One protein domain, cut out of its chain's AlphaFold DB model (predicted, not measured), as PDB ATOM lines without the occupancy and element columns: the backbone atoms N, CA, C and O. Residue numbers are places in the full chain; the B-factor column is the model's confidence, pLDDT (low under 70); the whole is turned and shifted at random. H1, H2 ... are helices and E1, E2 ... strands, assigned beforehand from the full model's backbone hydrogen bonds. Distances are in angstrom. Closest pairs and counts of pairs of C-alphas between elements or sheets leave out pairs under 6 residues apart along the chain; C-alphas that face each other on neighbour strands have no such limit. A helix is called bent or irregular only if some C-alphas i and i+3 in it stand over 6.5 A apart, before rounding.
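Overview. This is residues 2 to 73 of the 80 residues of an uncharacterized protein of Coprococcus sp. BIOML-A1 (UniProt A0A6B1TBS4). A small antiparallel hairpin of two strands, E1 and E2, stands between a cluster of four crossed helices, H1 to H4, and a last helix, H5, at the other end of the longest axis. In the cluster H4 is the middle piece, with H1 and H2 packed on it, while H3 packs on the end of H2 formed by residues 20 to 24, away from the strands. The printed part has 72 residues, with five named helices and two named strands in the order H1, H2, H3, H4, E1, E2, H5; the class is mostly helix. The whole is compact, with a radius of gyration of the C-alphas of 11.8 A and spans of 38 by 25 by 18 A.

Along the chain. E1 is residues 50 to 55, 13.6 A from first to last C-alpha, and begins at C-alpha 50 at (0.616, 4.600, -34.777). E2 is residues 60 to 64, 13.2 A long. H4, before the strands, is residues 39 to 49, 16.2 A long; H5, after them, is residues 65 to 73, 13.9 A long, and ends at C-alpha 73 at (7.326, -9.285, -42.365). H1 is residues 3 to 8, 8.7 A long, and begins at C-alpha 3 at (-3.568, 7.274, -25.827). H2, the longest helix, is residues 13 to 25, 18.3 A long, and H3 is residues 31 to 36, 9.0 A long. H5 is irregular, with C-alphas 66 and 69 standing 7.6 A apart.

Arrangement. E1 and E2 form an antiparallel hairpin at 155 degrees between their directions; N 51 and O 63 are 2.8 A apart and N 61 and O 54 are 2.9 A apart, both within hydrogen-bond range. The closest C-alphas of E1 and H5 are those of Tyr 50 and Lys 65, 5.2 A apart. The closest of H4 and E2 are those of Glu 49 and Arg 64, 5.7 A apart. H1 touches H4 at a steep tilt of 59 degrees, opposite ways, closest at the C-alphas of Gly 3 and Asp 44, 3.8 A. H2 touches H4 at a steep tilt of 46 degrees, the same way, closest at the C-alphas of Ala 23 and Val 46, 6.2 A. H2 touches H3 with its residues 20 to 24 alone, closest at the C-alphas of Leu 24 and Ala 31, 6.5 A; they form a helical hairpin at a steep tilt of 40 degrees, opposite ways. H3 and H4 are close but not clearly touching. H5 touches no helix. Every O i to N i+4 pair is within hydrogen-bond range in H1 and H2, against 1 of 2 in H3, 6 of 7 in H4 and 3 of 5 in H5.

Size, cuts and confidence. The two C-alphas farthest apart are those of Val 36 and Lys 73, at 38.4 A. The printed part has no cut, and its six links between successive elements are tight. The mean pLDDT of the printed part is 94.4, and no printed residue is under 70.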
ATOM      1  N   THR A   2      -4.803   2.676 -27.071       93.56
ATOM      2  CA  THR A   2      -5.372   3.982 -26.676       93.56
ATOM      3  C   THR A   2      -4.264   4.976 -26.309       93.56
ATOM      4  O   THR A   2      -3.144   4.568 -25.999       93.56
ATOM      5  N   GLY A   3      -4.548   6.285 -26.285       92.88
ATOM      6  CA  GLY A   3      -3.568   7.274 -25.827       92.88
ATOM      7  C   GLY A   3      -3.180   7.097 -24.361       92.88
ATOM      8  O   GLY A   3      -2.046   7.386 -23.992       92.88
ATOM      9  N   ARG A   4      -4.076   6.543 -23.535       93.44
ATOM     10  CA  ARG A   4      -3.766   6.200 -22.143       93.44
ATOM     11  C   ARG A   4      -2.721   5.090 -22.047       93.44
ATOM     12  O   ARG A   4      -1.719   5.281 -21.368       93.44
ATOM     13  N   GLU A   5      -2.913   3.992 -22.776       93.50
ATOM     14  CA  GLU A   5      -1.926   2.901 -22.848       93.50
ATOM     15  C   GLU A   5      -0.566   3.414 -23.339       93.50
ATOM     16  O   GLU A   5       0.466   3.063 -22.778       93.50
ATOM     17  N   LEU A   6      -0.548   4.299 -24.342       94.62
ATOM     18  CA  LEU A   6       0.698   4.910 -24.808       94.62
ATOM     19  C   LEU A   6       1.345   5.789 -23.726       94.62
ATOM     20  O   LEU A   6       2.547   5.681 -23.508       94.62
ATOM     21  N   SER A   7       0.563   6.623 -23.031       94.62
ATOM     22  CA  SER A   7       1.077   7.515 -21.982       94.62
ATOM     23  C   SER A   7       1.704   6.760 -20.809       94.62
ATOM     24  O   SER A   7       2.720   7.189 -20.276       94.62
ATOM     25  N   GLU A   8       1.168   5.586 -20.462       93.81
ATOM     26  CA  GLU A   8       1.704   4.734 -19.393       93.81
ATOM     27  C   GLU A   8       3.094   4.163 -19.725       93.81
ATOM     28  O   GLU A   8       3.813   3.755 -18.818       93.81
ATOM     29  N   ASN A   9       3.496   4.185 -21.000       93.75
ATOM     30  CA  ASN A   9       4.826   3.779 -21.456       93.75
ATOM     31  C   ASN A   9       5.803   4.968 -21.613       93.75
ATOM     32  O   ASN A   9       6.955   4.770 -21.997       93.75
ATOM     33  N   LEU A  10       5.377   6.208 -21.329       92.81
ATOM     34  CA  LEU A  10       6.227   7.405 -21.386       92.81
ATOM     35  C   LEU A  10       6.858   7.691 -20.018       92.81
ATOM     36  O   LEU A  10       6.427   8.562 -19.268       92.81
ATOM     37  N   ASN A  11       7.934   6.975 -19.703       89.94
ATOM     38  CA  ASN A  11       8.555   7.006 -18.372       89.94
ATOM     39  C   ASN A  11       9.332   8.298 -18.049       89.94
ATOM     40  O   ASN A  11       9.671   8.552 -16.892       89.94
ATOM     41  N   TYR A  12       9.637   9.124 -19.054       88.06
ATOM     42  CA  TYR A  12      10.468  10.319 -18.897       88.06
ATOM     43  C   TYR A  12       9.904  11.514 -19.666       88.06
ATOM     44  O   TYR A  12       9.439  11.376 -20.796       88.06
ATOM     45  N   LEU A  13      10.091  12.725 -19.125       88.25
ATOM     46  CA  LEU A  13       9.684  13.987 -19.772       88.25
ATOM     47  C   LEU A  13      10.225  14.140 -21.206       88.25
ATOM     48  O   LEU A  13       9.592  14.763 -22.062       88.25
ATOM     49  N   GLY A  14      11.404  13.569 -21.479       91.56
ATOM     50  CA  GLY A  14      11.992  13.536 -22.817       91.56
ATOM     51  C   GLY A  14      11.136  12.765 -23.827       91.56
ATOM     52  O   GLY A  14      10.998  13.216 -24.965       91.56
ATOM     53  N   MET A  15      10.503  11.667 -23.410       93.94
ATOM     54  CA  MET A  15       9.601  10.869 -24.245       93.94
ATOM     55  C   MET A  15       8.303  11.620 -24.530       93.94
ATOM     56  O   MET A  15       7.893  11.708 -25.685       93.94
ATOM     57  N   SER A  16       7.719  12.269 -23.519       93.50
ATOM     58  CA  SER A  16       6.544  13.135 -23.682       93.50
ATOM     59  C   SER A  16       6.813  14.279 -24.668       93.50
ATOM     60  O   SER A  16       5.992  14.589 -25.534       93.50
ATOM     61  N   SER A  17       8.004  14.886 -24.592       94.00
ATOM     62  CA  SER A  17       8.461  15.875 -25.576       94.00
ATOM     63  C   SER A  17       8.633  15.257 -26.969       94.00
ATOM     64  O   SER A  17       8.240  15.863 -27.967       94.00
ATOM     65  N   GLY A  18       9.183  14.042 -27.044       95.44
ATOM     66  CA  GLY A  18       9.329  13.268 -28.277       95.44
ATOM     67  C   GLY A  18       7.994  13.004 -28.971       95.44
ATOM     68  O   GLY A  18       7.868  13.278 -30.162       95.44
ATOM     69  N   ILE A  19       6.975  12.583 -28.222       95.94
ATOM     70  CA  ILE A  19       5.613  12.353 -28.721       95.94
ATOM     71  C   ILE A  19       4.991  13.636 -29.287       95.94
ATOM     72  O   ILE A  19       4.437  13.619 -30.385       95.94
ATOM     73  N   ARG A  20       5.161  14.787 -28.620       96.81
ATOM     74  CA  ARG A  20       4.703  16.086 -29.156       96.81
ATOM     75  C   ARG A  20       5.427  16.471 -30.446       96.81
ATOM     76  O   ARG A  20       4.795  16.952 -31.386       96.81
ATOM     77  N   LYS A  21       6.742  16.242 -30.516       96.62
ATOM     78  CA  LYS A  21       7.534  16.480 -31.734       96.62
ATOM     79  C   LYS A  21       7.099  15.565 -32.876       96.62
ATOM     80  O   LYS A  21       7.019  16.033 -34.009       96.62
ATOM     81  N   LEU A  22       6.792  14.300 -32.585       96.69
ATOM     82  CA  LEU A  22       6.246  13.356 -33.557       96.69
ATOM     83  C   LEU A  22       4.893  13.843 -34.087       96.69
ATOM     84  O   LEU A  22       4.735  13.975 -35.298       96.69
ATOM     85  N   ALA A  23       3.962  14.201 -33.198       96.88
ATOM     86  CA  ALA A  23       2.645  14.706 -33.580       96.88
ATOM     87  C   ALA A  23       2.726  15.972 -34.452       96.88
ATOM     88  O   ALA A  23       1.974  16.111 -35.417       96.88
ATOM     89  N   LEU A  24       3.670  16.874 -34.157       97.25
ATOM     90  CA  LEU A  24       3.921  18.064 -34.972       97.25
ATOM     91  C   LEU A  24       4.522  17.711 -36.341       97.25
ATOM     92  O   LEU A  24       4.080  18.234 -37.362       97.25
ATOM     93  N   LYS A  25       5.523  16.822 -36.371       96.75
ATOM     94  CA  LYS A  25       6.205  16.381 -37.599       96.75
ATOM     95  C   LYS A  25       5.235  15.722 -38.580       96.75
ATOM     96  O   LYS A  25       5.266  16.037 -39.768       96.75
ATOM     97  N   GLU A  26       4.365  14.855 -38.076       95.56
ATOM     98  CA  GLU A  26       3.346  14.153 -38.863       95.56
ATOM     99  C   GLU A  26       2.098  15.017 -39.120       95.56
ATOM    100  O   GLU A  26       1.158  14.571 -39.767       95.56
ATOM    101  N   LYS A  27       2.099  16.278 -38.658       96.19
ATOM    102  CA  LYS A  27       1.009  17.251 -38.837       96.19
ATOM    103  C   LYS A  27      -0.340  16.762 -38.291       96.19
ATOM    104  O   LYS A  27      -1.386  17.116 -38.831       96.19
ATOM    105  N   LEU A  28      -0.323  15.999 -37.196       95.38
ATOM    106  CA  LEU A  28      -1.536  15.490 -36.538       95.38
ATOM    107  C   LEU A  28      -2.333  16.615 -35.856       95.38
ATOM    108  O   LEU A  28      -3.548  16.524 -35.690       95.38
ATOM    109  N   ALA A  29      -1.647  17.690 -35.465       95.38
ATOM    110  CA  ALA A  29      -2.229  18.928 -34.961       95.38
ATOM    111  C   ALA A  29      -1.256  20.105 -35.164       95.38
ATOM    112  O   ALA A  29      -0.073  19.909 -35.452       95.38
ATOM    113  N   THR A  30      -1.750  21.338 -35.016       95.69
ATOM    114  CA  THR A  30      -0.905  22.542 -35.083       95.69
ATOM    115  C   THR A  30      -0.069  22.710 -33.814       95.69
ATOM    116  O   THR A  30      -0.400  22.154 -32.764       95.69
ATOM    117  N   ALA A  31       1.001  23.504 -33.889       94.94
ATOM    118  CA  ALA A  31       1.870  23.768 -32.743       94.94
ATOM    119  C   ALA A  31       1.109  24.420 -31.574       94.94
ATOM    120  O   ALA A  31       1.310  24.039 -30.425       94.94
ATOM    121  N   GLU A  32       0.195  25.347 -31.864       95.19
ATOM    122  CA  GLU A  32      -0.628  26.035 -30.865       95.19
ATOM    123  C   GLU A  32      -1.569  25.059 -30.158       95.19
ATOM    124  O   GLU A  32      -1.698  25.093 -28.936       95.19
ATOM    125  N   LYS A  33      -2.190  24.149 -30.919       96.19
ATOM    126  CA  LYS A  33      -3.081  23.131 -30.357       96.19
ATOM    127  C   LYS A  33      -2.297  22.124 -29.518       96.19
ATOM    128  O   LYS A  33      -2.686  21.828 -28.394       96.19
ATOM    129  N   LEU A  34      -1.150  21.665 -30.016       95.12
ATOM    130  CA  LEU A  34      -0.263  20.776 -29.269       95.12
ATOM    131  C   LEU A  34       0.295  21.426 -28.002       95.12
ATOM    132  O   LEU A  34       0.584  20.702 -27.059       95.12
ATOM    133  N   ALA A  35       0.453  22.751 -27.942       92.94
ATOM    134  CA  ALA A  35       0.959  23.437 -26.752       92.94
ATOM    135  C   ALA A  35      -0.038  23.435 -25.580       92.94
ATOM    136  O   ALA A  35       0.388  23.451 -24.427       92.94
ATOM    137  N   VAL A  36      -1.343  23.399 -25.864       95.56
ATOM    138  CA  VAL A  36      -2.405  23.437 -24.840       95.56
ATOM    139  C   VAL A  36      -2.954  22.058 -24.471       95.56
ATOM    140  O   VAL A  36      -3.615  21.929 -23.446       95.56
ATOM    141  N   MET A  37      -2.678  21.031 -25.279       95.69
ATOM    142  CA  MET A  37      -3.101  19.655 -25.002       95.69
ATOM    143  C   MET A  37      -2.294  19.041 -23.855       95.69
ATOM    144  O   MET A  37      -1.073  19.231 -23.748       95.69
ATOM    145  N   ASN A  38      -2.962  18.255 -23.017       95.19
ATOM    146  CA  ASN A  38      -2.304  17.411 -22.027       95.19
ATOM    147  C   ASN A  38      -1.607  16.208 -22.698       95.19
ATOM    148  O   ASN A  38      -1.709  15.999 -23.905       95.19
ATOM    149  N   GLU A  39      -0.827  15.445 -21.934       94.94
ATOM    150  CA  GLU A  39      -0.054  14.325 -22.485       94.94
ATOM    151  C   GLU A  39      -0.931  13.234 -23.111       94.94
ATOM    152  O   GLU A  39      -0.639  12.798 -24.223       94.94
ATOM    153  N   VAL A  40      -2.021  12.847 -22.443       95.69
ATOM    154  CA  VAL A  40      -2.937  11.798 -22.917       95.69
ATOM    155  C   VAL A  40      -3.594  12.210 -24.232       95.69
ATOM    156  O   VAL A  40      -3.629  11.419 -25.164       95.69
ATOM    157  N   GLU A  41      -4.020  13.467 -24.354       96.56
ATOM    158  CA  GLU A  41      -4.611  14.000 -25.585       96.56
ATOM    159  C   GLU A  41      -3.634  13.959 -26.770       96.56
ATOM    160  O   GLU A  41      -4.023  13.646 -27.896       96.56
ATOM    161  N   VAL A  42      -2.353  14.266 -26.541       96.75
ATOM    162  CA  VAL A  42      -1.330  14.140 -27.592       96.75
ATOM    163  C   VAL A  42      -1.079  12.666 -27.915       96.75
ATOM    164  O   VAL A  42      -0.935  12.313 -29.086       96.75
ATOM    165  N   CYS A  43      -1.056  11.802 -26.901       97.12
ATOM    166  CA  CYS A  43      -0.919  10.365 -27.094       97.12
ATOM    167  C   CYS A  43      -2.092   9.782 -27.887       97.12
ATOM    168  O   CYS A  43      -1.852   8.932 -28.732       97.12
ATOM    169  N   ASP A  44      -3.323  10.260 -27.692       97.31
ATOM    170  CA  ASP A  44      -4.488   9.838 -28.477       97.31
ATOM    171  C   ASP A  44      -4.325  10.192 -29.960       97.31
ATOM    172  O   ASP A  44      -4.612   9.367 -30.828       97.31
ATOM    173  N   LEU A  45      -3.802  11.384 -30.278       96.88
ATOM    174  CA  LEU A  45      -3.502  11.754 -31.667       96.88
ATOM    175  C   LEU A  45      -2.507  10.780 -32.302       96.88
ATOM    176  O   LEU A  45      -2.726  10.320 -33.420       96.88
ATOM    177  N   VAL A  46      -1.428  10.458 -31.588       96.88
ATOM    178  CA  VAL A  46      -0.410   9.520 -32.076       96.88
ATOM    179  C   VAL A  46      -0.975   8.103 -32.172       96.88
ATOM    180  O   VAL A  46      -0.779   7.450 -33.191       96.88
ATOM    181  N   ALA A  47      -1.728   7.646 -31.173       96.56
ATOM    182  CA  ALA A  47      -2.334   6.320 -31.122       96.56
ATOM    183  C   ALA A  47      -3.393   6.086 -32.206       96.56
ATOM    184  O   ALA A  47      -3.699   4.934 -32.514       96.56
ATOM    185  N   ASN A  48      -3.941   7.136 -32.824       96.25
ATOM    186  CA  ASN A  48      -4.806   6.988 -33.993       96.25
ATOM    187  C   ASN A  48      -4.030   6.490 -35.219       96.25
ATOM    188  O   ASN A  48      -4.506   5.574 -35.888       96.25
ATOM    189  N   GLU A  49      -2.817   7.000 -35.439       96.81
ATOM    190  CA  GLU A  49      -2.006   6.723 -36.635       96.81
ATOM    191  C   GLU A  49      -0.909   5.672 -36.410       96.81
ATOM    192  O   GLU A  49      -0.459   5.026 -37.356       96.81
ATOM    193  N   TYR A  50      -0.479   5.483 -35.164       97.56
ATOM    194  CA  TYR A  50       0.616   4.600 -34.777       97.56
ATOM    195  C   TYR A  50       0.145   3.485 -33.847       97.56
ATOM    196  O   TYR A  50      -0.810   3.638 -33.088       97.56
ATOM    197  N   GLU A  51       0.862   2.368 -33.891       95.75
ATOM    198  CA  GLU A  51       0.773   1.255 -32.954       95.75
ATOM    199  C   GLU A  51       2.103   1.123 -32.196       95.75
ATOM    200  O   GLU A  51       3.177   1.325 -32.771       95.75
ATOM    201  N   LEU A  52       2.028   0.810 -30.900       94.75
ATOM    202  CA  LEU A  52       3.190   0.530 -30.060       94.75
ATOM    203  C   LEU A  52       3.610  -0.922 -30.270       94.75
ATOM    204  O   LEU A  52       2.819  -1.837 -30.056       94.75
ATOM    205  N   VAL A  53       4.853  -1.125 -30.699       93.94
ATOM    206  CA  VAL A  53       5.387  -2.458 -31.024       93.94
ATOM    207  C   VAL A  53       6.353  -2.992 -29.972       93.94
ATOM    208  O   VAL A  53       6.495  -4.205 -29.846       93.94
ATOM    209  N   TYR A  54       6.992  -2.110 -29.205       91.88
ATOM    210  CA  TYR A  54       7.750  -2.460 -28.007       91.88
ATOM    211  C   TYR A  54       7.828  -1.257 -27.066       91.88
ATOM    212  O   TYR A  54       7.738  -0.108 -27.506       91.88
ATOM    213  N   ALA A  55       8.025  -1.530 -25.782       91.44
ATOM    214  CA  ALA A  55       8.318  -0.531 -24.771       91.44
ATOM    215  C   ALA A  55       9.384  -1.091 -23.829       91.44
ATOM    216  O   ALA A  55       9.178  -2.117 -23.185       91.44
ATOM    217  N   GLU A  56      10.524  -0.416 -23.784       87.44
ATOM    218  CA  GLU A  56      11.613  -0.654 -22.843       87.44
ATOM    219  C   GLU A  56      11.705   0.547 -21.888       87.44
ATOM    220  O   GLU A  56      11.012   1.552 -22.055       87.44
ATOM    221  N   ASN A  57      12.573   0.475 -20.876       84.00
ATOM    222  CA  ASN A  57      12.656   1.522 -19.849       84.00
ATOM    223  C   ASN A  57      12.842   2.933 -20.435       84.00
ATOM    224  O   ASN A  57      12.171   3.866 -19.998       84.00
ATOM    225  N   GLU A  58      13.726   3.079 -21.427       86.56
ATOM    226  CA  GLU A  58      14.147   4.372 -21.985       86.56
ATOM    227  C   GLU A  58      13.799   4.553 -23.471       86.56
ATOM    228  O   GLU A  58      14.141   5.575 -24.070       86.56
ATOM    229  N   GLU A  59      13.058   3.620 -24.067       90.31
ATOM    230  CA  GLU A  59      12.661   3.712 -25.468       90.31
ATOM    231  C   GLU A  59      11.319   3.036 -25.751       90.31
ATOM    232  O   GLU A  59      10.946   2.045 -25.128       90.31
ATOM    233  N   ILE A  60      10.603   3.570 -26.739       93.81
ATOM    234  CA  ILE A  60       9.387   2.964 -27.273       93.81
ATOM    235  C   ILE A  60       9.504   2.825 -28.787       93.81
ATOM    236  O   ILE A  60       9.977   3.730 -29.481       93.81
ATOM    237  N   GLY A  61       9.034   1.696 -29.303       94.62
ATOM    238  CA  GLY A  61       8.904   1.442 -30.728       94.62
ATOM    239  C   GLY A  61       7.506   1.787 -31.207       94.62
ATOM    240  O   GLY A  61       6.532   1.202 -30.736       94.62
ATOM    241  N   LEU A  62       7.403   2.687 -32.181       96.25
ATOM    242  CA  LEU A  62       6.139   3.047 -32.819       96.25
ATOM    243  C   LEU A  62       6.197   2.747 -34.314       96.25
ATOM    244  O   LEU A  62       7.139   3.141 -35.004       96.25
ATOM    245  N   VAL A  63       5.152   2.109 -34.828       96.56
ATOM    246  CA  VAL A  63       4.987   1.824 -36.257       96.56
ATOM    247  C   VAL A  63       3.674   2.424 -36.719       96.56
ATOM    248  O   VAL A  63       2.668   2.331 -36.024       96.56
ATOM    249  N   ARG A  64       3.663   3.066 -37.889       95.81
ATOM    250  CA  ARG A  64       2.401   3.555 -38.449       95.81
ATOM    251  C   ARG A  64       1.491   2.380 -38.785       95.81
ATOM    252  O   ARG A  64       1.945   1.396 -39.370       95.81
ATOM    253  N   LYS A  65       0.204   2.502 -38.473       95.50
ATOM    254  CA  LYS A  65      -0.778   1.426 -38.654       95.50
ATOM    255  C   LYS A  65      -0.874   0.944 -40.099       95.50
ATOM    256  O   LYS A  65      -0.983  -0.255 -40.329       95.50
ATOM    257  N   ASP A  66      -0.749   1.851 -41.066       95.69
ATOM    258  CA  ASP A  66      -0.731   1.529 -42.497       95.69
ATOM    259  C   ASP A  66       0.494   0.711 -42.941       95.69
ATOM    260  O   ASP A  66       0.487   0.142 -44.028       95.69
ATOM    261  N   LYS A  67       1.535   0.621 -42.105       95.88
ATOM    262  CA  LYS A  67       2.778  -0.119 -42.374       95.88
ATOM    263  C   LYS A  67       2.981  -1.331 -41.470       95.88
ATOM    264  O   LYS A  67       4.045  -1.948 -41.506       95.88
ATOM    265  N   MET A  68       1.979  -1.703 -40.675       94.88
ATOM    266  CA  MET A  68       2.088  -2.846 -39.765       94.88
ATOM    267  C   MET A  68       2.349  -4.161 -40.504       94.88
ATOM    268  O   MET A  68       3.150  -4.970 -40.044       94.88
ATOM    269  N   ASP A  69       1.754  -4.353 -41.684       94.56
ATOM    270  CA  ASP A  69       1.986  -5.553 -42.496       94.56
ATOM    271  C   ASP A  69       3.430  -5.664 -42.999       94.56
ATOM    272  O   ASP A  69       3.961  -6.767 -43.134       94.56
ATOM    273  N   GLU A  70       4.082  -4.535 -43.289       95.25
ATOM    274  CA  GLU A  70       5.498  -4.507 -43.666       95.25
ATOM    275  C   GLU A  70       6.383  -4.780 -42.453       95.25
ATOM    276  O   GLU A  70       7.282  -5.616 -42.525       95.25
ATOM    277  N   TYR A  71       6.092  -4.134 -41.323       94.12
ATOM    278  CA  TYR A  71       6.812  -4.355 -40.073       94.12
ATOM    279  C   TYR A  71       6.785  -5.829 -39.654       94.12
ATOM    280  O   TYR A  71       7.838  -6.412 -39.404       94.12
ATOM    281  N   ASN A  72       5.608  -6.458 -39.680       92.75
ATOM    282  CA  ASN A  72       5.428  -7.862 -39.304       92.75
ATOM    283  C   ASN A  72       6.209  -8.837 -40.199       92.75
ATOM    284  O   ASN A  72       6.554  -9.927 -39.755       92.75
ATOM    285  N   LYS A  73       6.501  -8.468 -41.455       94.88
ATOM    286  CA  LYS A  73       7.326  -9.285 -42.365       94.88
ATOM    287  C   LYS A  73       8.823  -9.148 -42.097       94.88
ATOM    288  O   LYS A  73       9.584 -10.035 -42.472       94.88
TER     289      LYS A  73